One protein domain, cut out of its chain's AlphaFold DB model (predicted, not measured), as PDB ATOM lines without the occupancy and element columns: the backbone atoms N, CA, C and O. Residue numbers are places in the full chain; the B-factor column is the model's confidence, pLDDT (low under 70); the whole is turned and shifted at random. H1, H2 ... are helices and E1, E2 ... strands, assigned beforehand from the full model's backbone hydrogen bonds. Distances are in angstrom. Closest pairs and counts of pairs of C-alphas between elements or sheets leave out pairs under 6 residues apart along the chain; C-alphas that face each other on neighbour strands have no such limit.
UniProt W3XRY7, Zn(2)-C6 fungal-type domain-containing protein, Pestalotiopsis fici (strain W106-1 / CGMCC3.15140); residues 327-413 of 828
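Overview. This is residues 327 to 413 of the 828 residues of the protein "Zn(2)-C6 fungal-type domain-containing protein" of Pestalotiopsis fici (strain W106-1 / CGMCC3.15140) (UniProt W3XRY7). A small two-stranded hairpin, E1 and E2, sits near the middle of an elongated model, with two long helices, H2 and H4, reaching from beside it toward opposite ends. The short helix H1 leads straight into E1, and after H2 the chain folds back through short H3, which packs on H2, into H4. The outline is a rod, spanning 50 by 25 by 18 A, only just compact and close to loose, with a radius of gyration of the C-alphas of 13.9 A. The printed part has 87 residues with four named helices and two named strands, in the order H1 E1 E2 H2 H3 H4; the class is mostly helix, and the sheet, order E1 - E2, is antiparallel.

Along the chain. E1 holds residues 333 to 335 and E2 residues 341 to 343. H1, residues 327 to 332, begins at C-alpha 327 at (-17.110, 9.424, -36.531). H2, residues 357 to 375, is 25.7 A long from first to last C-alpha and begins at C-alpha 357 at (-6.258, 9.759, -47.955). H3 holds residues 383 to 388. H4, residues 391 to 411, is 29.9 A long and ends at C-alpha 411 at (1.208, 33.973, -46.618).

Arrangement. E1 and E2 form a hairpin, their directions at 148 degrees, with N 334 and O 342 at 2.8 A and N 342 and O 334 at 2.9 A, both within hydrogen-bond range. The closest C-alphas of E1 and H4 are those of Ile 335 and Ala 401, 5.9 A apart. E2 and H2 are near each other, with 8 pairs of C-alphas within 10 A. H1 and H4 are close but not clearly touching, at a shallow tilt of 27 degrees, the same way; their closest C-alphas, of Leu 330 and Ile 394, are 7.3 A apart. H2 and H4 are close but not clearly touching, at a steep tilt of 50 degrees, opposite ways; their closest C-alphas, of Trp 357 and Leu 398, are 7.6 A apart. H2 touches H3 with residues 361 to 369 alone, at a steep tilt of 50 degrees, opposite ways; the C-alphas of Glu 365 and Val 383 are closest, at 7.0 A. H2 has a kink of 34 degrees near residue 364. H3 and H4 are close but not clearly touching and about perpendicular, at 83 degrees, with the C-alphas of Leu 387 and Ile 394 closest, at 7.9 A. H1 is apart from H2 and H3. In H1, H3 and H4 every O i to N i+4 pair is within hydrogen-bond range; in H2 12 of 15 are.

Size, cuts and confidence. The two C-alphas farthest apart, of Ser 378 and Lys 411, are 50.1 A apart. The printed part has no cut. The link from E2 to H2, residues 344 to 356, is long. The mean pLDDT of the printed part is 80.9, and it is under 70 at residues 337, 350, 371 to 372, 377 to 380 and 411 to 413.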
ATOM      1  N   LEU A 327     -16.686   8.178 -37.182       71.06
ATOM      2  CA  LEU A 327     -17.110   9.424 -36.531       71.06
ATOM      3  C   LEU A 327     -16.317   9.732 -35.244       71.06
ATOM      4  O   LEU A 327     -15.979  10.891 -35.014       71.06
ATOM      5  N   LEU A 328     -15.983   8.725 -34.427       75.38
ATOM      6  CA  LEU A 328     -15.086   8.881 -33.278       75.38
ATOM      7  C   LEU A 328     -13.667   9.250 -33.737       75.38
ATOM      8  O   LEU A 328     -13.122  10.219 -33.212       75.38
ATOM      9  N   LEU A 329     -13.122   8.575 -34.757       80.06
ATOM     10  CA  LEU A 329     -11.844   8.949 -35.384       80.06
ATOM     11  C   LEU A 329     -11.876  10.405 -35.872       80.06
ATOM     12  O   LEU A 329     -11.043  11.215 -35.484       80.06
ATOM     13  N   LEU A 330     -12.883  10.777 -36.665       76.75
ATOM     14  CA  LEU A 330     -13.063  12.140 -37.172       76.75
ATOM     15  C   LEU A 330     -13.205  13.168 -36.037       76.75
ATOM     16  O   LEU A 330     -12.748  14.301 -36.193       76.75
ATOM     17  N   SER A 331     -13.780  12.787 -34.890       76.38
ATOM     18  CA  SER A 331     -13.837  13.621 -33.678       76.38
ATOM     19  C   SER A 331     -12.507  13.701 -32.911       76.38
ATOM     20  O   SER A 331     -12.324  14.620 -32.109       76.38
ATOM     21  N   GLN A 332     -11.565  12.792 -33.178       82.12
ATOM     22  CA  GLN A 332     -10.206  12.745 -32.620       82.12
ATOM     23  C   GLN A 332      -9.147  13.341 -33.566       82.12
ATOM     24  O   GLN A 332      -8.095  13.760 -33.099       82.12
ATOM     25  N   LEU A 333      -9.424  13.487 -34.863       84.56
ATOM     26  CA  LEU A 333      -8.539  14.196 -35.792       84.56
ATOM     27  C   LEU A 333      -8.588  15.715 -35.576       84.56
ATOM     28  O   LEU A 333      -9.661  16.326 -35.495       84.56
ATOM     29  N   ARG A 334      -7.413  16.338 -35.497       82.06
ATOM     30  CA  ARG A 334      -7.187  17.785 -35.393       82.06
ATOM     31  C   ARG A 334      -6.317  18.245 -36.556       82.06
ATOM     32  O   ARG A 334      -5.476  17.492 -37.027       82.06
ATOM     33  N   ILE A 335      -6.524  19.483 -36.992       84.56
ATOM     34  CA  ILE A 335      -5.673  20.153 -37.977       84.56
ATOM     35  C   ILE A 335      -4.731  21.071 -37.194       84.56
ATOM     36  O   ILE A 335      -5.203  21.857 -36.371       84.56
ATOM     37  N   VAL A 336      -3.424  20.956 -37.417       77.56
ATOM     38  CA  VAL A 336      -2.401  21.833 -36.816       77.56
ATOM     39  C   VAL A 336      -2.094  23.036 -37.721       77.56
ATOM     40  O   VAL A 336      -2.529  23.087 -38.869       77.56
ATOM     41  N   CYS A 337      -1.381  24.046 -37.210       65.12
ATOM     42  CA  CYS A 337      -1.233  25.359 -37.864       65.12
ATOM     43  C   CYS A 337      -0.600  25.319 -39.268       65.12
ATOM     44  O   CYS A 337      -0.906  26.167 -40.102       65.12
ATOM     45  N   ASN A 338       0.246  24.325 -39.547       74.56
ATOM     46  CA  ASN A 338       0.843  24.089 -40.865       74.56
ATOM     47  C   ASN A 338      -0.067  23.279 -41.817       74.56
ATOM     48  O   ASN A 338       0.361  22.931 -42.912       74.56
ATOM     49  N   GLY A 339      -1.301  22.961 -41.414       80.19
ATOM     50  CA  GLY A 339      -2.278  22.199 -42.194       80.19
ATOM     51  C   GLY A 339      -2.086  20.678 -42.196       80.19
ATOM     52  O   GLY A 339      -2.798  19.990 -42.920       80.19
ATOM     53  N   GLN A 340      -1.171  20.135 -41.388       89.50
ATOM     54  CA  GLN A 340      -1.079  18.690 -41.153       89.50
ATOM     55  C   GLN A 340      -2.197  18.196 -40.216       89.50
ATOM     56  O   GLN A 340      -2.863  18.984 -39.532       89.50
ATOM     57  N   LEU A 341      -2.407  16.880 -40.181       87.56
ATOM     58  CA  LEU A 341      -3.367  16.211 -39.305       87.56
ATOM     59  C   LEU A 341      -2.666  15.558 -38.115       87.56
ATOM     60  O   LEU A 341      -1.616  14.952 -38.269       87.56
ATOM     61  N   VAL A 342      -3.277  15.639 -36.936       87.38
ATOM     62  CA  VAL A 342      -2.860  14.920 -35.721       87.38
ATOM     63  C   VAL A 342      -4.071  14.188 -35.158       87.38
ATOM     64  O   VAL A 342      -5.139  14.786 -35.003       87.38
ATOM     65  N   CYS A 343      -3.925  12.912 -34.806       88.38
ATOM     66  CA  CYS A 343      -4.961  12.190 -34.074       88.38
ATOM     67  C   CYS A 343      -4.727  12.321 -32.565       88.38
ATOM     68  O   CYS A 343      -3.738  11.827 -32.037       88.38
ATOM     69  N   ILE A 344      -5.657  12.957 -31.846       77.19
ATOM     70  CA  ILE A 344      -5.612  13.084 -30.377       77.19
ATOM     71  C   ILE A 344      -6.253  11.884 -29.658       77.19
ATOM     72  O   ILE A 344      -6.774  12.014 -28.547       77.19
ATOM     73  N   SER A 345      -6.288  10.718 -30.305       79.19
ATOM     74  CA  SER A 345      -6.702   9.485 -29.640       79.19
ATOM     75  C   SER A 345      -5.641   9.087 -28.606       79.19
ATOM     76  O   SER A 345      -4.456   9.203 -28.913       79.19
ATOM     77  N   PRO A 346      -6.000   8.539 -27.427       70.62
ATOM     78  CA  PRO A 346      -5.026   8.114 -26.409       70.62
ATOM     79  C   PRO A 346      -4.037   7.019 -26.846       70.62
ATOM     80  O   PRO A 346      -3.215   6.596 -26.041       70.62
ATOM     81  N   ARG A 347      -4.179   6.507 -28.074       72.25
ATOM     82  CA  ARG A 347      -3.423   5.387 -28.650       72.25
ATOM     83  C   ARG A 347      -2.499   5.792 -29.802       72.25
ATOM     84  O   ARG A 347      -1.708   4.978 -30.251       72.25
ATOM     85  N   CYS A 348      -2.611   7.026 -30.286       78.88
ATOM     86  CA  CYS A 348      -1.799   7.529 -31.388       78.88
ATOM     87  C   CYS A 348      -0.542   8.214 -30.850       78.88
ATOM     88  O   CYS A 348      -0.600   8.889 -29.818       78.88
ATOM     89  N   SER A 349       0.567   8.141 -31.590       70.00
ATOM     90  CA  SER A 349       1.585   9.183 -31.466       70.00
ATOM     91  C   SER A 349       0.953  10.518 -31.885       70.00
ATOM     92  O   SER A 349       0.164  10.583 -32.831       70.00
ATOM     93  N   LEU A 350       1.281  11.608 -31.184       69.00
ATOM     94  CA  LEU A 350       0.837  12.964 -31.554       69.00
ATOM     95  C   LEU A 350       1.639  13.527 -32.746       69.00
ATOM     96  O   LEU A 350       1.799  14.739 -32.881       69.00
ATOM     97  N   GLU A 351       2.176  12.645 -33.585       78.00
ATOM     98  CA  GLU A 351       2.977  12.991 -34.749       78.00
ATOM     99  C   GLU A 351       2.058  13.499 -35.867       78.00
ATOM    100  O   GLU A 351       1.089  12.822 -36.229       78.00
ATOM    101  N   PRO A 352       2.318  14.703 -36.409       85.25
ATOM    102  CA  PRO A 352       1.566  15.203 -37.544       85.25
ATOM    103  C   PRO A 352       1.830  14.372 -38.801       85.25
ATOM    104  O   PRO A 352       2.979  14.089 -39.135       85.25
ATOM    105  N   PHE A 353       0.769  14.051 -39.535       90.50
ATOM    106  CA  PHE A 353       0.831  13.408 -40.844       90.50
ATOM    107  C   PHE A 353       0.179  14.281 -41.923       90.50
ATOM    108  O   PHE A 353      -0.618  15.182 -41.639       90.50
ATOM    109  N   GLU A 354       0.547  14.048 -43.184       91.94
ATOM    110  CA  GLU A 354       0.035  14.834 -44.309       91.94
ATOM    111  C   GLU A 354      -1.490  14.679 -44.472       91.94
ATOM    112  O   GLU A 354      -2.032  13.598 -44.228       91.94
ATOM    113  N   PRO A 355      -2.209  15.723 -44.925       91.38
ATOM    114  CA  PRO A 355      -3.661  15.694 -45.094       91.38
ATOM    115  C   PRO A 355      -4.102  14.934 -46.364       91.38
ATOM    116  O   PRO A 355      -4.874  15.447 -47.173       91.38
ATOM    117  N   SER A 356      -3.626  13.700 -46.550       95.19
ATOM    118  CA  SER A 356      -3.969  12.827 -47.680       95.19
ATOM    119  C   SER A 356      -4.791  11.606 -47.248       95.19
ATOM    120  O   SER A 356      -4.807  11.218 -46.078       95.19
ATOM    121  N   TRP A 357      -5.493  10.987 -48.206       93.44
ATOM    122  CA  TRP A 357      -6.258   9.759 -47.955       93.44
ATOM    123  C   TRP A 357      -5.342   8.604 -47.548       93.44
ATOM    124  O   TRP A 357      -5.631   7.910 -46.578       93.44
ATOM    125  N   ASP A 358      -4.219   8.435 -48.250       94.19
ATOM    126  CA  ASP A 358      -3.266   7.359 -47.980       94.19
ATOM    127  C   ASP A 358      -2.610   7.503 -46.602       94.19
ATOM    128  O   ASP A 358      -2.574   6.523 -45.865       94.19
ATOM    129  N   ALA A 359      -2.198   8.714 -46.201       92.62
ATOM    130  CA  ALA A 359      -1.619   8.949 -44.876       92.62
ATOM    131  C   ALA A 359      -2.647   8.742 -43.749       92.62
ATOM    132  O   ALA A 359      -2.319   8.190 -42.700       92.62
ATOM    133  N   LEU A 360      -3.914   9.122 -43.963       93.00
ATOM    134  CA  LEU A 360      -4.981   8.825 -43.007       93.00
ATOM    135  C   LEU A 360      -5.284   7.320 -42.922       93.00
ATOM    136  O   LEU A 360      -5.536   6.821 -41.823       93.00
ATOM    137  N   ARG A 361      -5.271   6.598 -44.052       93.50
ATOM    138  CA  ARG A 361      -5.450   5.140 -44.068       93.50
ATOM    139  C   ARG A 361      -4.307   4.455 -43.330       93.50
ATOM    140  O   ARG A 361      -4.583   3.682 -42.423       93.50
ATOM    141  N   GLU A 362      -3.062   4.791 -43.652       92.12
ATOM    142  CA  GLU A 362      -1.859   4.254 -43.006       92.12
ATOM    143  C   GLU A 362      -1.850   4.540 -41.495       92.12
ATOM    144  O   GLU A 362      -1.585   3.647 -40.688       92.12
ATOM    145  N   HIS A 363      -2.239   5.751 -41.081       92.06
ATOM    146  CA  HIS A 363      -2.414   6.091 -39.668       92.06
ATOM    147  C   HIS A 363      -3.515   5.254 -38.993       92.06
ATOM    148  O   HIS A 363      -3.334   4.765 -37.877       92.06
ATOM    149  N   TYR A 364      -4.660   5.052 -39.655       90.44
ATOM    150  CA  TYR A 364      -5.741   4.228 -39.112       90.44
ATOM    151  C   TYR A 364      -5.363   2.743 -39.045       90.44
ATOM    152  O   TYR A 364      -5.665   2.084 -38.055       90.44
ATOM    153  N   GLU A 365      -4.680   2.214 -40.059       88.25
ATOM    154  CA  GLU A 365      -4.170   0.841 -40.084       88.25
ATOM    155  C   GLU A 365      -3.191   0.613 -38.927       88.25
ATOM    156  O   GLU A 365      -3.434  -0.240 -38.069       88.25
ATOM    157  N   SER A 366      -2.153   1.451 -38.845       86.75
ATOM    158  CA  SER A 366      -1.092   1.354 -37.839       86.75
ATOM    159  C   SER A 366      -1.567   1.569 -36.398       86.75
ATOM    160  O   SER A 366      -1.178   0.795 -35.526       86.75
ATOM    161  N   SER A 367      -2.399   2.588 -36.146       84.00
ATOM    162  CA  SER A 367      -2.713   3.083 -34.789       84.00
ATOM    163  C   SER A 367      -4.113   2.711 -34.276       84.00
ATOM    164  O   SER A 367      -4.441   2.978 -33.116       84.00
ATOM    165  N   HIS A 368      -4.980   2.147 -35.125       83.25
ATOM    166  CA  HIS A 368      -6.363   1.819 -34.756       83.25
ATOM    167  C   HIS A 368      -6.835   0.437 -35.214       83.25
ATOM    168  O   HIS A 368      -7.569  -0.208 -34.468       83.25
ATOM    169  N   ALA A 369      -6.451  -0.031 -36.403       81.50
ATOM    170  CA  ALA A 369      -6.859  -1.346 -36.893       81.50
ATOM    171  C   ALA A 369      -6.029  -2.466 -36.253       81.50
ATOM    172  O   ALA A 369      -6.614  -3.454 -35.806       81.50
ATOM    173  N   ASN A 370      -4.706  -2.287 -36.142       76.44
ATOM    174  CA  ASN A 370      -3.800  -3.267 -35.532       76.44
ATOM    175  C   ASN A 370      -4.228  -3.659 -34.108       76.44
ATOM    176  O   ASN A 370      -4.436  -4.842 -33.860       76.44
ATOM    177  N   ASP A 371      -4.520  -2.702 -33.222       68.31
ATOM    178  CA  ASP A 371      -5.096  -2.953 -31.886       68.31
ATOM    179  C   ASP A 371      -6.341  -3.862 -31.897       68.31
ATOM    180  O   ASP A 371      -6.582  -4.651 -30.979       68.31
ATOM    181  N   ILE A 372      -7.205  -3.709 -32.907       67.12
ATOM    182  CA  ILE A 372      -8.457  -4.468 -33.015       67.12
ATOM    183  C   ILE A 372      -8.177  -5.886 -33.535       67.12
ATOM    184  O   ILE A 372      -8.884  -6.823 -33.162       67.12
ATOM    185  N   ILE A 373      -7.133  -6.047 -34.351       71.62
ATOM    186  CA  ILE A 373      -6.618  -7.343 -34.801       71.62
ATOM    187  C   ILE A 373      -5.895  -8.055 -33.645       71.62
ATOM    188  O   ILE A 373      -6.121  -9.241 -33.442       71.62
ATOM    189  N   GLU A 374      -5.113  -7.356 -32.821       71.94
ATOM    190  CA  GLU A 374      -4.477  -7.933 -31.627       71.94
ATOM    191  C   GLU A 374      -5.504  -8.376 -30.572       71.94
ATOM    192  O   GLU A 374      -5.374  -9.449 -29.982       71.94
ATOM    193  N   THR A 375      -6.561  -7.585 -30.353       71.31
ATOM    194  CA  THR A 375      -7.608  -7.909 -29.365       71.31
ATOM    195  C   THR A 375      -8.650  -8.924 -29.848       71.31
ATOM    196  O   THR A 375      -9.323  -9.543 -29.021       71.31
ATOM    197  N   ASP A 376      -8.805  -9.137 -31.158       70.44
ATOM    198  CA  ASP A 376      -9.632 -10.213 -31.724       70.44
ATOM    199  C   ASP A 376      -9.087 -10.661 -33.098       70.44
ATOM    200  O   ASP A 376      -9.659 -10.300 -34.132       70.44
ATOM    201  N   PRO A 377      -8.029 -11.499 -33.142       68.25
ATOM    202  CA  PRO A 377      -7.336 -11.884 -34.384       68.25
ATOM    203  C   PRO A 377      -8.179 -12.731 -35.350       68.25
ATOM    204  O   PRO A 377      -7.733 -13.076 -36.439       68.25
ATOM    205  N   SER A 378      -9.426 -13.041 -34.982       64.06
ATOM    206  CA  SER A 378     -10.432 -13.589 -35.899       64.06
ATOM    207  C   SER A 378     -11.061 -12.538 -36.833       64.06
ATOM    208  O   SER A 378     -11.863 -12.891 -37.699       64.06
ATOM    209  N   ARG A 379     -10.719 -11.250 -36.679       64.12
ATOM    210  CA  ARG A 379     -11.257 -10.144 -37.483       64.12
ATOM    211  C   ARG A 379     -10.334  -9.752 -38.627       64.12
ATOM    212  O   ARG A 379      -9.296  -9.137 -38.418       64.12
ATOM    213  N   VAL A 380     -10.806  -9.974 -39.848       67.94
ATOM    214  CA  VAL A 380     -10.305  -9.258 -41.027       67.94
ATOM    215  C   VAL A 380     -11.096  -7.956 -41.151       67.94
ATOM    216  O   VAL A 380     -12.304  -7.986 -41.391       67.94
ATOM    217  N   ILE A 381     -10.431  -6.816 -40.952       73.94
ATOM    218  CA  ILE A 381     -11.009  -5.487 -41.186       73.94
ATOM    219  C   ILE A 381     -10.527  -5.003 -42.549       73.94
ATOM    220  O   ILE A 381      -9.346  -4.722 -42.727       73.94
ATOM    221  N   ASP A 382     -11.449  -4.867 -43.499       84.00
ATOM    222  CA  ASP A 382     -11.210  -4.080 -44.706       84.00
ATOM    223  C   ASP A 382     -11.279  -2.593 -44.320       84.00
ATOM    224  O   ASP A 382     -12.362  -2.021 -44.153       84.00
ATOM    225  N   VAL A 383     -10.112  -1.992 -44.067       84.94
ATOM    226  CA  VAL A 383     -10.007  -0.585 -43.651       84.94
ATOM    227  C   VAL A 383     -10.454   0.353 -44.770       84.94
ATOM    228  O   VAL A 383     -11.114   1.354 -44.499       84.94
ATOM    229  N   GLU A 384     -10.172   0.007 -46.022       87.06
ATOM    230  CA  GLU A 384     -10.543   0.795 -47.194       87.06
ATOM    231  C   GLU A 384     -12.078   0.866 -47.335       87.06
ATOM    232  O   GLU A 384     -12.637   1.960 -47.437       87.06
ATOM    233  N   ASP A 385     -12.793  -0.261 -47.219       84.50
ATOM    234  CA  ASP A 385     -14.266  -0.295 -47.159       84.50
ATOM    235  C   ASP A 385     -14.819   0.346 -45.866       84.50
ATOM    236  O   ASP A 385     -15.931   0.886 -45.856       84.50
ATOM    237  N   HIS A 386     -14.078   0.332 -44.752       82.19
ATOM    238  CA  HIS A 386     -14.502   1.009 -43.520       82.19
ATOM    239  C   HIS A 386     -14.442   2.540 -43.638       82.19
ATOM    240  O   HIS A 386     -15.426   3.213 -43.318       82.19
ATOM    241  N   LEU A 387     -13.335   3.086 -44.148       88.38
ATOM    242  CA  LEU A 387     -13.147   4.523 -44.360       88.38
ATOM    243  C   LEU A 387     -14.043   5.047 -45.492       88.38
ATOM    244  O   LEU A 387     -14.658   6.103 -45.330       88.38
ATOM    245  N   LYS A 388     -14.231   4.288 -46.583       88.75
ATOM    246  CA  LYS A 388     -15.122   4.667 -47.702       88.75
ATOM    247  C   LYS A 388     -16.569   4.931 -47.292       88.75
ATOM    248  O   LYS A 388     -17.205   5.831 -47.831       88.75
ATOM    249  N   LYS A 389     -17.089   4.253 -46.262       85.44
ATOM    250  CA  LYS A 389     -18.431   4.548 -45.705       85.44
ATOM    251  C   LYS A 389     -18.573   5.974 -45.155       85.44
ATOM    252  O   LYS A 389     -19.693   6.430 -44.933       85.44
ATOM    253  N   HIS A 390     -17.458   6.671 -44.946       86.81
ATOM    254  CA  HIS A 390     -17.374   8.042 -44.451       86.81
ATOM    255  C   HIS A 390     -16.534   8.951 -45.370       86.81
ATOM    256  O   HIS A 390     -16.132  10.035 -44.943       86.81
ATOM    257  N   GLU A 391     -16.316   8.543 -46.628       90.19
ATOM    258  CA  GLU A 391     -15.466   9.217 -47.623       90.19
ATOM    259  C   GLU A 391     -15.733  10.725 -47.701       90.19
ATOM    260  O   GLU A 391     -14.809  11.518 -47.555       90.19
ATOM    261  N   TYR A 392     -17.000  11.138 -47.801       87.19
ATOM    262  CA  TYR A 392     -17.389  12.552 -47.846       87.19
ATOM    263  C   TYR A 392     -16.954  13.354 -46.602       87.19
ATOM    264  O   TYR A 392     -16.496  14.492 -46.710       87.19
ATOM    265  N   SER A 393     -17.085  12.776 -45.404       86.00
ATOM    266  CA  SER A 393     -16.697  13.442 -44.151       86.00
ATOM    267  C   SER A 393     -15.180  13.511 -43.977       86.00
ATOM    268  O   SER A 393     -14.679  14.489 -43.424       86.00
ATOM    269  N   ILE A 394     -14.465  12.494 -44.461       89.94
ATOM    270  CA  ILE A 394     -13.003  12.467 -44.503       89.94
ATOM    271  C   ILE A 394     -12.496  13.503 -45.509       89.94
ATOM    272  O   ILE A 394     -11.755  14.399 -45.115       89.94
ATOM    273  N   ALA A 395     -12.951  13.443 -46.764       89.56
ATOM    274  CA  ALA A 395     -12.536  14.330 -47.848       89.56
ATOM    275  C   ALA A 395     -12.664  15.812 -47.462       89.56
ATOM    276  O   ALA A 395     -11.723  16.573 -47.652       89.56
ATOM    277  N   ARG A 396     -13.765  16.201 -46.804       87.12
ATOM    278  CA  ARG A 396     -13.959  17.568 -46.288       87.12
ATOM    279  C   ARG A 396     -12.940  17.967 -45.208       87.12
ATOM    280  O   ARG A 396     -12.521  19.122 -45.162       87.12
ATOM    281  N   LYS A 397     -12.533  17.045 -44.320       86.62
ATOM    282  CA  LYS A 397     -11.469  17.317 -43.331       86.62
ATOM    283  C   LYS A 397     -10.093  17.419 -43.996       86.62
ATOM    284  O   LYS A 397      -9.335  18.306 -43.611       86.62
ATOM    285  N   LEU A 398      -9.807  16.583 -44.999       91.88
ATOM    286  CA  LEU A 398      -8.583  16.680 -45.804       91.88
ATOM    287  C   LEU A 398      -8.529  18.015 -46.568       91.88
ATOM    288  O   LEU A 398      -7.536  18.725 -46.486       91.88
ATOM    289  N   GLU A 399      -9.624  18.415 -47.220       89.44
ATOM    290  CA  GLU A 399      -9.743  19.688 -47.946       89.44
ATOM    291  C   GLU A 399      -9.555  20.902 -47.021       89.44
ATOM    292  O   GLU A 399      -8.797  21.817 -47.350       89.44
ATOM    293  N   LYS A 400     -10.167  20.901 -45.823       85.56
ATOM    294  CA  LYS A 400      -9.941  21.963 -44.824       85.56
ATOM    295  C   LYS A 400      -8.466  22.029 -44.413       85.56
ATOM    296  O   LYS A 400      -7.907  23.125 -44.370       85.56
ATOM    297  N   ALA A 401      -7.832  20.887 -44.157       85.12
ATOM    298  CA  ALA A 401      -6.428  20.810 -43.759       85.12
ATOM    299  C   ALA A 401      -5.478  21.289 -44.876       85.12
ATOM    300  O   ALA A 401      -4.633  22.156 -44.639       85.12
ATOM    301  N   GLU A 402      -5.704  20.851 -46.115       87.62
ATOM    302  CA  GLU A 402      -4.951  21.294 -47.291       87.62
ATOM    303  C   GLU A 402      -5.131  22.794 -47.564       87.62
ATOM    304  O   GLU A 402      -4.162  23.492 -47.866       87.62
ATOM    305  N   SER A 403      -6.342  23.335 -47.388       82.06
ATOM    306  CA  SER A 403      -6.588  24.776 -47.536       82.06
ATOM    307  C   SER A 403      -5.763  25.610 -46.543       82.06
ATOM    308  O   SER A 403      -5.233  26.663 -46.910       82.06
ATOM    309  N   ILE A 404      -5.584  25.106 -45.315       75.44
ATOM    310  CA  ILE A 404      -4.746  25.716 -44.277       75.44
ATOM    311  C   ILE A 404      -3.265  25.573 -44.652       75.44
ATOM    312  O   ILE A 404      -2.552  26.576 -44.619       75.44
ATOM    313  N   ARG A 405      -2.815  24.394 -45.108       84.81
ATOM    314  CA  ARG A 405      -1.431  24.144 -45.567       84.81
ATOM    315  C   ARG A 405      -1.027  25.082 -46.708       84.81
ATOM    316  O   ARG A 405       0.012  25.739 -46.650       84.81
ATOM    317  N   VAL A 406      -1.877  25.214 -47.727       80.94
ATOM    318  CA  VAL A 406      -1.658  26.110 -48.877       80.94
ATOM    319  C   VAL A 406      -1.649  27.580 -48.453       80.94
ATOM    320  O   VAL A 406      -0.849  28.362 -48.972       80.94
ATOM    321  N   ALA A 407      -2.515  27.985 -47.523       73.62
ATOM    322  CA  ALA A 407      -2.563  29.365 -47.052       73.62
ATOM    323  C   ALA A 407      -1.357  29.727 -46.166       73.62
ATOM    324  O   ALA A 407      -0.759  30.787 -46.368       73.62
ATOM    325  N   TRP A 408      -0.959  28.823 -45.265       74.12
ATOM    326  CA  TRP A 408       0.257  28.901 -44.454       74.12
ATOM    327  C   TRP A 408       1.495  29.062 -45.345       74.12
ATOM    328  O   TRP A 408       2.186  30.078 -45.257       74.12
ATOM    329  N   ASN A 409       1.695  28.150 -46.303       77.56
ATOM    330  CA  ASN A 409       2.837  28.172 -47.224       77.56
ATOM    331  C   ASN A 409       2.883  29.416 -48.134       77.56
ATOM    332  O   ASN A 409       3.956  29.800 -48.589       77.56
ATOM    333  N   ARG A 410       1.740  30.057 -48.425       74.38
ATOM    334  CA  ARG A 410       1.678  31.240 -49.309       74.38
ATOM    335  C   ARG A 410       1.775  32.587 -48.594       74.38
ATOM    336  O   ARG A 410       2.079  33.575 -49.260       74.38
ATOM    337  N   LYS A 411       1.412  32.679 -47.309       67.19
ATOM    338  CA  LYS A 411       1.208  33.973 -46.618       67.19
ATOM    339  C   LYS A 411       1.711  34.024 -45.169       67.19
ATOM    340  O   LYS A 411       1.683  35.098 -44.562       67.19
ATOM    341  N   GLY A 412       2.157  32.895 -44.617       59.62
ATOM    342  CA  GLY A 412       2.582  32.773 -43.225       59.62
ATOM    343  C   GLY A 412       1.503  33.186 -42.215       59.62
ATOM    344  O   GLY A 412       0.314  33.292 -42.532       59.62
ATOM    345  N   TRP A 413       1.946  33.469 -40.990       45.81
ATOM    346  CA  TRP A 413       1.104  33.833 -39.844       45.81
ATOM    347  C   TRP A 413       0.080  34.941 -40.135       45.81
ATOM    348  O   TRP A 413      -1.085  34.815 -39.766       45.81
TER     349      TRP A 413